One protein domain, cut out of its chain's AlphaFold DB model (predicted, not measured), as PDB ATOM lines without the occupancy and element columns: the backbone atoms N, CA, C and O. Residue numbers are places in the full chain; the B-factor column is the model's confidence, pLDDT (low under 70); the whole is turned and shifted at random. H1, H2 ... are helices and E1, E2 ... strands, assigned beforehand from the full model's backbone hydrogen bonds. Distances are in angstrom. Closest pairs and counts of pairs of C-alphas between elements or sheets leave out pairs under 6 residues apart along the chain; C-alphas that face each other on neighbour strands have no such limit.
ATOM      1  N   VAL A  11     197.291 120.085  91.193       75.62
ATOM      2  CA  VAL A  11     197.204 118.727  91.743       75.62
ATOM      3  C   VAL A  11     198.193 117.811  91.025       75.62
ATOM      4  O   VAL A  11     198.087 117.597  89.820       75.62
ATOM      5  N   ASN A  12     199.133 117.240  91.775       74.81
ATOM      6  CA  ASN A  12     200.056 116.213  91.307       74.81
ATOM      7  C   ASN A  12     199.641 114.849  91.868       74.81
ATOM      8  O   ASN A  12     199.480 114.670  93.077       74.81
ATOM      9  N   VAL A  13     199.500 113.863  90.984       75.00
ATOM     10  CA  VAL A  13     199.202 112.480  91.364       75.00
ATOM     11  C   VAL A  13     200.412 111.619  91.042       75.00
ATOM     12  O   VAL A  13     200.830 111.523  89.887       75.00
ATOM     13  N   ILE A  14     200.985 110.983  92.061       72.75
ATOM     14  CA  ILE A  14     202.038 109.990  91.858       72.75
ATOM     15  C   ILE A  14     201.332 108.690  91.482       72.75
ATOM     16  O   ILE A  14     200.572 108.173  92.288       72.75
ATOM     17  N   THR A  15     201.555 108.178  90.272       69.94
ATOM     18  CA  THR A  15     200.843 106.992  89.743       69.94
ATOM     19  C   THR A  15     201.755 105.806  89.433       69.94
ATOM     20  O   THR A  15     201.280 104.691  89.263       69.94
ATOM     21  N   HIS A  16     203.071 106.027  89.365       70.06
ATOM     22  CA  HIS A  16     204.061 105.000  89.025       70.06
ATOM     23  C   HIS A  16     204.820 104.550  90.279       70.06
ATOM     24  O   HIS A  16     205.901 105.065  90.609       70.06
ATOM     25  N   PHE A  17     204.229 103.600  91.000       72.56
ATOM     26  CA  PHE A  17     204.813 102.953  92.169       72.56
ATOM     27  C   PHE A  17     204.355 101.491  92.260       72.56
ATOM     28  O   PHE A  17     203.253 101.161  91.840       72.56
ATOM     29  N   ASN A  18     205.209 100.623  92.810       73.38
ATOM     30  CA  ASN A  18     204.930  99.183  92.926       73.38
ATOM     31  C   ASN A  18     204.192  98.817  94.228       73.38
ATOM     32  O   ASN A  18     203.721  97.694  94.370       73.38
ATOM     33  N   SER A  19     204.144  99.738  95.193       80.75
ATOM     34  CA  SER A  19     203.401  99.607  96.448       80.75
ATOM     35  C   SER A  19     203.114 100.985  97.049       80.75
ATOM     36  O   SER A  19     203.842 101.950  96.787       80.75
ATOM     37  N   LEU A  20     202.072 101.072  97.880       78.31
ATOM     38  CA  LEU A  20     201.718 102.296  98.605       78.31
ATOM     39  C   LEU A  20     202.885 102.811  99.466       78.31
ATOM     40  O   LEU A  20     203.166 104.005  99.463       78.31
ATOM     41  N   GLU A  21     203.631 101.908 100.107       83.25
ATOM     42  CA  GLU A  21     204.819 102.227 100.913       83.25
ATOM     43  C   GLU A  21     205.882 102.997 100.112       83.25
ATOM     44  O   GLU A  21     206.391 104.023 100.562       83.25
ATOM     45  N   VAL A  22     206.176 102.565  98.879       85.06
ATOM     46  CA  VAL A  22     207.129 103.268  98.000       85.06
ATOM     47  C   VAL A  22     206.638 104.677  97.670       85.06
ATOM     48  O   VAL A  22     207.442 105.604  97.540       85.06
ATOM     49  N   CYS A  23     205.326 104.854  97.527       85.38
ATOM     50  CA  CYS A  23     204.752 106.168  97.297       85.38
ATOM     51  C   CYS A  23     204.856 107.067  98.539       85.38
ATOM     52  O   CYS A  23     205.272 108.219  98.416       85.38
ATOM     53  N   GLU A  24     204.569 106.540  99.730       84.19
ATOM     54  CA  GLU A  24     204.708 107.284 100.986       84.19
ATOM     55  C   GLU A  24     206.154 107.740 101.227       84.19
ATOM     56  O   GLU A  24     206.379 108.901 101.567       84.19
ATOM     57  N   ILE A  25     207.147 106.894 100.930       88.81
ATOM     58  CA  ILE A  25     208.566 107.282 100.986       88.81
ATOM     59  C   ILE A  25     208.851 108.455 100.034       88.81
ATOM     60  O   ILE A  25     209.560 109.399 100.393       88.81
ATOM     61  N   LYS A  26     208.299 108.437  98.811       87.75
ATOM     62  CA  LYS A  26     208.453 109.547  97.854       87.75
ATOM     63  C   LYS A  26     207.774 110.825  98.340       87.75
ATOM     64  O   LYS A  26     208.321 111.908  98.113       87.75
ATOM     65  N   LEU A  27     206.620 110.719  99.002       90.44
ATOM     66  CA  LEU A  27     205.990 111.860  99.661       90.44
ATOM     67  C   LEU A  27     206.943 112.428 100.718       90.44
ATOM     68  O   LEU A  27     207.328 113.588 100.613       90.44
ATOM     69  N   GLU A  28     207.429 111.627 101.664       90.94
ATOM     70  CA  GLU A  28     208.333 112.105 102.721       90.94
ATOM     71  C   GLU A  28     209.613 112.761 102.175       90.94
ATOM     72  O   GLU A  28     210.034 113.821 102.646       90.94
ATOM     73  N   GLN A  29     210.204 112.196 101.119       91.69
ATOM     74  CA  GLN A  29     211.345 112.808 100.433       91.69
ATOM     75  C   GLN A  29     210.990 114.161  99.799       91.69
ATOM     76  O   GLN A  29     211.788 115.098  99.848       91.69
ATOM     77  N   THR A  30     209.800 114.275  99.207       90.31
ATOM     78  CA  THR A  30     209.305 115.518  98.593       90.31
ATOM     79  C   THR A  30     209.015 116.580  99.648       90.31
ATOM     80  O   THR A  30     209.377 117.741  99.454       90.31
ATOM     81  N   LEU A  31     208.429 116.184 100.781       93.88
ATOM     82  CA  LEU A  31     208.212 117.044 101.943       93.88
ATOM     83  C   LEU A  31     209.538 117.650 102.406       93.88
ATOM     84  O   LEU A  31     209.668 118.871 102.464       93.88
ATOM     85  N   LYS A  32     210.541 116.799 102.655       95.19
ATOM     86  CA  LYS A  32     211.864 117.234 103.112       95.19
ATOM     87  C   LYS A  32     212.514 118.214 102.136       95.19
ATOM     88  O   LYS A  32     212.937 119.285 102.548       95.19
ATOM     89  N   ARG A  33     212.533 117.892 100.836       93.38
ATOM     90  CA  ARG A  33     213.124 118.768  99.807       93.38
ATOM     91  C   ARG A  33     212.473 120.147  99.753       93.38
ATOM     92  O   ARG A  33     213.171 121.126  99.519       93.38
ATOM     93  N   ASN A  34     211.156 120.226  99.940       92.50
ATOM     94  CA  ASN A  34     210.452 121.505  99.913       92.50
ATOM     95  C   ASN A  34     210.714 122.333 101.173       92.50
ATOM     96  O   ASN A  34     210.946 123.529 101.042       92.50
ATOM     97  N   ILE A  35     210.756 121.702 102.351       93.56
ATOM     98  CA  ILE A  35     211.144 122.373 103.602       93.56
ATOM     99  C   ILE A  35     212.589 122.886 103.509       93.56
ATOM    100  O   ILE A  35     212.839 124.058 103.776       93.56
ATOM    101  N   ASP A  36     213.525 122.040 103.066       94.69
ATOM    102  CA  ASP A  36     214.940 122.403 102.896       94.69
ATOM    103  C   ASP A  36     215.121 123.515 101.840       94.69
ATOM    104  O   ASP A  36     216.031 124.335 101.939       94.69
ATOM    105  N   GLY A  37     214.234 123.565 100.839       91.56
ATOM    106  CA  GLY A  37     214.164 124.614  99.817       91.56
ATOM    107  C   GLY A  37     213.455 125.899 100.261       91.56
ATOM    108  O   GLY A  37     213.337 126.825  99.462       91.56
ATOM    109  N   GLY A  38     212.978 125.963 101.507       91.69
ATOM    110  CA  GLY A  38     212.332 127.133 102.100       91.69
ATOM    111  C   GLY A  38     210.817 127.219 101.907       91.69
ATOM    112  O   GLY A  38     210.214 128.118 102.478       91.69
ATOM    113  N   ASN A  39     210.180 126.307 101.170       91.38
ATOM    114  CA  ASN A  39     208.725 126.301 100.979       91.38
ATOM    115  C   ASN A  39     207.994 125.822 102.242       91.38
ATOM    116  O   ASN A  39     208.501 125.003 103.014       91.38
ATOM    117  N   ASN A  40     206.746 126.255 102.414       93.12
ATOM    118  CA  ASN A  40     205.885 125.752 103.480       93.12
ATOM    119  C   ASN A  40     205.176 124.469 103.014       93.12
ATOM    120  O   ASN A  40     204.124 124.509 102.377       93.12
ATOM    121  N   ALA A  41     205.772 123.317 103.325       93.56
ATOM    122  CA  ALA A  41     205.220 122.004 103.004       93.56
ATOM    123  C   ALA A  41     204.744 121.252 104.258       93.56
ATOM    124  O   ALA A  41     205.425 121.236 105.284       93.56
ATOM    125  N   LYS A  42     203.576 120.604 104.174       94.25
ATOM    126  CA  LYS A  42     202.945 119.861 105.280       94.25
ATOM    127  C   LYS A  42     202.373 118.532 104.809       94.25
ATOM    128  O   LYS A  42     201.759 118.466 103.746       94.25
ATOM    129  N   LEU A  43     202.526 117.500 105.639       92.62
ATOM    130  CA  LEU A  43     201.833 116.222 105.490       92.62
ATOM    131  C   LEU A  43     200.444 116.318 106.137       92.62
ATOM    132  O   LEU A  43     200.324 116.754 107.281       92.62
ATOM    133  N   LEU A  44     199.409 115.923 105.405       93.00
ATOM    134  CA  LEU A  44     198.005 115.982 105.807       93.00
ATOM    135  C   LEU A  44     197.312 114.648 105.486       93.00
ATOM    136  O   LEU A  44     197.866 113.812 104.772       93.00
ATOM    137  N   LEU A  45     196.104 114.458 106.021       89.38
ATOM    138  CA  LEU A  45     195.254 113.293 105.759       89.38
ATOM    139  C   LEU A  45     194.014 113.713 104.966       89.38
ATOM    140  O   LEU A  45     193.426 114.758 105.260       89.38
ATOM    141  N   ASP A  46     193.648 112.936 103.945       83.81
ATOM    142  CA  ASP A  46     192.407 113.127 103.185       83.81
ATOM    143  C   ASP A  46     191.186 112.525 103.912       83.81
ATOM    144  O   ASP A  46     191.290 112.034 105.038       83.81
ATOM    145  N   SER A  47     190.006 112.582 103.283       86.38
ATOM    146  CA  SER A  47     188.759 112.031 103.843       86.38
ATOM    147  C   SER A  47     188.798 110.521 104.083       86.38
ATOM    148  O   SER A  47     188.001 110.012 104.867       86.38
ATOM    149  N   ASP A  48     189.721 109.822 103.423       83.94
ATOM    150  CA  ASP A  48     189.878 108.373 103.461       83.94
ATOM    151  C   ASP A  48     191.066 107.965 104.361       83.94
ATOM    152  O   ASP A  48     191.478 106.806 104.356       83.94
ATOM    153  N   ASN A  49     191.619 108.903 105.148       84.31
ATOM    154  CA  ASN A  49     192.833 108.758 105.965       84.31
ATOM    155  C   ASN A  49     194.120 108.457 105.173       84.31
ATOM    156  O   ASN A  49     195.107 108.000 105.757       84.31
ATOM    157  N   ASN A  50     194.165 108.753 103.872       83.44
ATOM    158  CA  ASN A  50     195.401 108.645 103.103       83.44
ATOM    159  C   ASN A  50     196.264 109.891 103.294       83.44
ATOM    160  O   ASN A  50     195.775 111.024 103.311       83.44
ATOM    161  N   LYS A  51     197.579 109.684 103.387       87.12
ATOM    162  CA  LYS A  51     198.552 110.773 103.463       87.12
ATOM    163  C   LYS A  51     198.656 111.509 102.124       87.12
ATOM    164  O   LYS A  51     198.773 110.891 101.066       87.12
ATOM    165  N   TYR A  52     198.711 112.834 102.184       91.06
ATOM    166  CA  TYR A  52     199.061 113.699 101.060       91.06
ATOM    167  C   TYR A  52     199.905 114.880 101.536       91.06
ATOM    168  O   TYR A  52     199.968 115.173 102.730       91.06
ATOM    169  N   ILE A  53     200.567 115.571 100.609       93.62
ATOM    170  CA  ILE A  53     201.354 116.770 100.925       93.62
ATOM    171  C   ILE A  53     200.687 117.994 100.327       93.62
ATOM    172  O   ILE A  53     200.303 117.978  99.160       93.62
ATOM    173  N   LYS A  54     200.600 119.064 101.113       93.50
ATOM    174  CA  LYS A  54     200.330 120.421 100.635       93.50
ATOM    175  C   LYS A  54     201.636 121.210 100.646       93.50
ATOM    176  O   LYS A  54     202.320 121.216 101.666       93.50
ATOM    177  N   ILE A  55     201.963 121.864  99.539       93.38
ATOM    178  CA  ILE A  55     203.138 122.723  99.373       93.38
ATOM    179  C   ILE A  55     202.640 124.117  99.014       93.38
ATOM    180  O   ILE A  55     201.964 124.279  98.003       93.38
ATOM    181  N   GLU A  56     202.964 125.100  99.841       91.75
ATOM    182  CA  GLU A  56     202.793 126.524  99.556       91.75
ATOM    183  C   GLU A  56     204.172 127.059  99.160       91.75
ATOM    184  O   GLU A  56     205.125 126.983  99.949       91.75
ATOM    185  N   PHE A  57     204.308 127.504  97.911       88.06
ATOM    186  CA  PHE A  57     205.566 128.051  97.421       88.06
ATOM    187  C   PHE A  57     205.733 129.472  97.959       88.06
ATOM    188  O   PHE A  57     204.782 130.236  98.025       88.06
ATOM    189  N   ASN A  58     206.941 129.838  98.385       83.38
ATOM    190  CA  ASN A  58     207.163 131.196  98.903       83.38
ATOM    191  C   ASN A  58     207.407 132.220  97.785       83.38
ATOM    192  O   ASN A  58     207.331 133.422  98.022       83.38
ATOM    193  N   ASN A  59     207.778 131.742  96.593       77.38
ATOM    194  CA  ASN A  59     208.230 132.582  95.481       77.38
ATOM    195  C   ASN A  59     207.097 132.956  94.510       77.38
ATOM    196  O   ASN A  59     207.272 133.870  93.708       77.38
ATOM    197  N   ASP A  60     205.960 132.267  94.579       71.69
ATOM    198  CA  ASP A  60     204.685 132.684  94.002       71.69
ATOM    199  C   ASP A  60     203.558 132.193  94.923       71.69
ATOM    200  O   ASP A  60     203.754 131.247  95.679       71.69
ATOM    201  N   ASP A  61     202.382 132.819  94.898       77.88
ATOM    202  CA  ASP A  61     201.244 132.420  95.747       77.88
ATOM    203  C   ASP A  61     200.618 131.067  95.320       77.88
ATOM    204  O   ASP A  61     199.427 130.823  95.527       77.88
ATOM    205  N   SER A  62     201.377 130.174  94.672       83.62
ATOM    206  CA  SER A  62     200.868 128.887  94.220       83.62
ATOM    207  C   SER A  62     200.868 127.836  95.326       83.62
ATOM    208  O   SER A  62     201.711 127.776  96.229       83.62
ATOM    209  N   VAL A  63     199.878 126.951  95.221       89.00
ATOM    210  CA  VAL A  63     199.713 125.804  96.106       89.00
ATOM    211  C   VAL A  63     199.701 124.534  95.271       89.00
ATOM    212  O   VAL A  63     198.963 124.424  94.287       89.00
ATOM    213  N   SER A  64     200.497 123.551  95.688       87.19
ATOM    214  CA  SER A  64     200.518 122.222  95.088       87.19
ATOM    215  C   SER A  64     200.130 121.139  96.081       87.19
ATOM    216  O   SER A  64     200.547 121.151  97.238       87.19
ATOM    217  N   TYR A  65     199.348 120.176  95.604       89.88
ATOM    218  CA  TYR A  65     198.891 119.033  96.384       89.88
ATOM    219  C   TYR A  65     199.401 117.739  95.760       89.88
ATOM    220  O   TYR A  65     199.243 117.543  94.558       89.88
ATOM    221  N   TRP A  66     200.016 116.869  96.559       88.81
ATOM    222  CA  TRP A  66     200.644 115.628  96.102       88.81
ATOM    223  C   TRP A  66     200.026 114.422  96.796       88.81
ATOM    224  O   TRP A  66     200.114 114.303  98.018       88.81
ATOM    225  N   PHE A  67     199.444 113.521  96.007       86.50
ATOM    226  CA  PHE A  67     198.721 112.346  96.496       86.50
ATOM    227  C   PHE A  67     199.355 111.041  96.018       86.50
ATOM    228  O   PHE A  67     199.825 110.943  94.880       86.50
ATOM    229  N   CYS A  68     199.275 110.017  96.867       79.88
ATOM    230  CA  CYS A  68     199.493 108.624  96.494       79.88
ATOM    231  C   CYS A  68     198.157 107.985  96.124       79.88
ATOM    232  O   CYS A  68     197.358 107.661  96.997       79.88
ATOM    233  N   LYS A  69     197.893 107.825  94.826       73.31
ATOM    234  CA  LYS A  69     196.708 107.113  94.332       73.31
ATOM    235  C   LYS A  69     197.178 105.981  93.432       73.31
ATOM    236  O   LYS A  69     197.850 106.216  92.429       73.31
TER     237      LYS A  69
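This is residues 11 to 69 of the 75 residues of an uncharacterized protein of Pelagibacterales bacterium (UniProt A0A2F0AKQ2). Picture a twisted sheet of four strands with one long helix, H1, packed over one face and running along the strands, while the other face has no named element on it. The domain has two layers, the helix on one face of the sheet E1 E4 E3 E2. The printed part has 59 residues, with E1, H1, E2, E3 and E4 in that order along the chain; the sheet is mixed, and the class is mixed, helices and strands. The whole is compact, with a radius of gyration of the C-alphas of 11.3 A and spans of 33 by 22 by 16 A.

Begin with the sheet, where E1, residues 11 to 14, E4, residues 63 to 68, E3, residues 51 to 56, and E2, residues 40 to 45, run strand beside strand in that order; E1 and E2 are its edge strands. It is only just strongly twisted, with C-alphas up to 4.2 A off its best plane. E2, E3 and E4 form a meander, each strand the antiparallel neighbour of the one before, and E2 and E3, like E3 and E4, are a hairpin. Look at N 44 and O 52, 2.8 A apart, between E2 and E3, and at N 55 and O 64, 2.8 A apart, between E3 and E4. E1 is parallel to E4, at 27 degrees, and N 12 is 2.8 A from O 65. E1 is apart from E2 and from E3. H1, residues 20 to 36, is on the sheet at a height over the sheet of 8.1 A. It lies over E3 and only just over E4, on which 3 of its 17 C-alphas fall; on the local plane it runs along E3 at 21 degrees. The closest C-alphas of H1 and E3 are those of Leu 27 and Ile 53, 6.9 A apart; those of H1 and E4 are Cys 23 and Cys 68, 5.9 A apart. E1, H1 and E2 make a split strand-helix-strand unit, two strands running the same way with E4 and E3 between them, and its crossover is right-handed. In H1 every O i to N i+4 pair is within hydrogen-bond range.

Find C-alpha 11 at (197.204, 118.727, 91.743), where E1 begins; it is 10.0 A long. H1 runs 24.4 A from C-alpha 20 at (201.718, 102.296, 98.605) to C-alpha 36. E2 measures 16.5 A, E3 16.8 A and E4 17.2 A, which ends at C-alpha 68 at (199.493, 108.624, 96.494).

The two C-alphas farthest apart, those of Asn 18 and Asn 59, are 33.7 A apart. The printed part has no cut. The links E1 to H1, H1 to E2 and E2 to E3 are tight, E3 to E4 is short, and no link is long. The mean pLDDT of the printed part is 85.8, and only residue 15 is under 70.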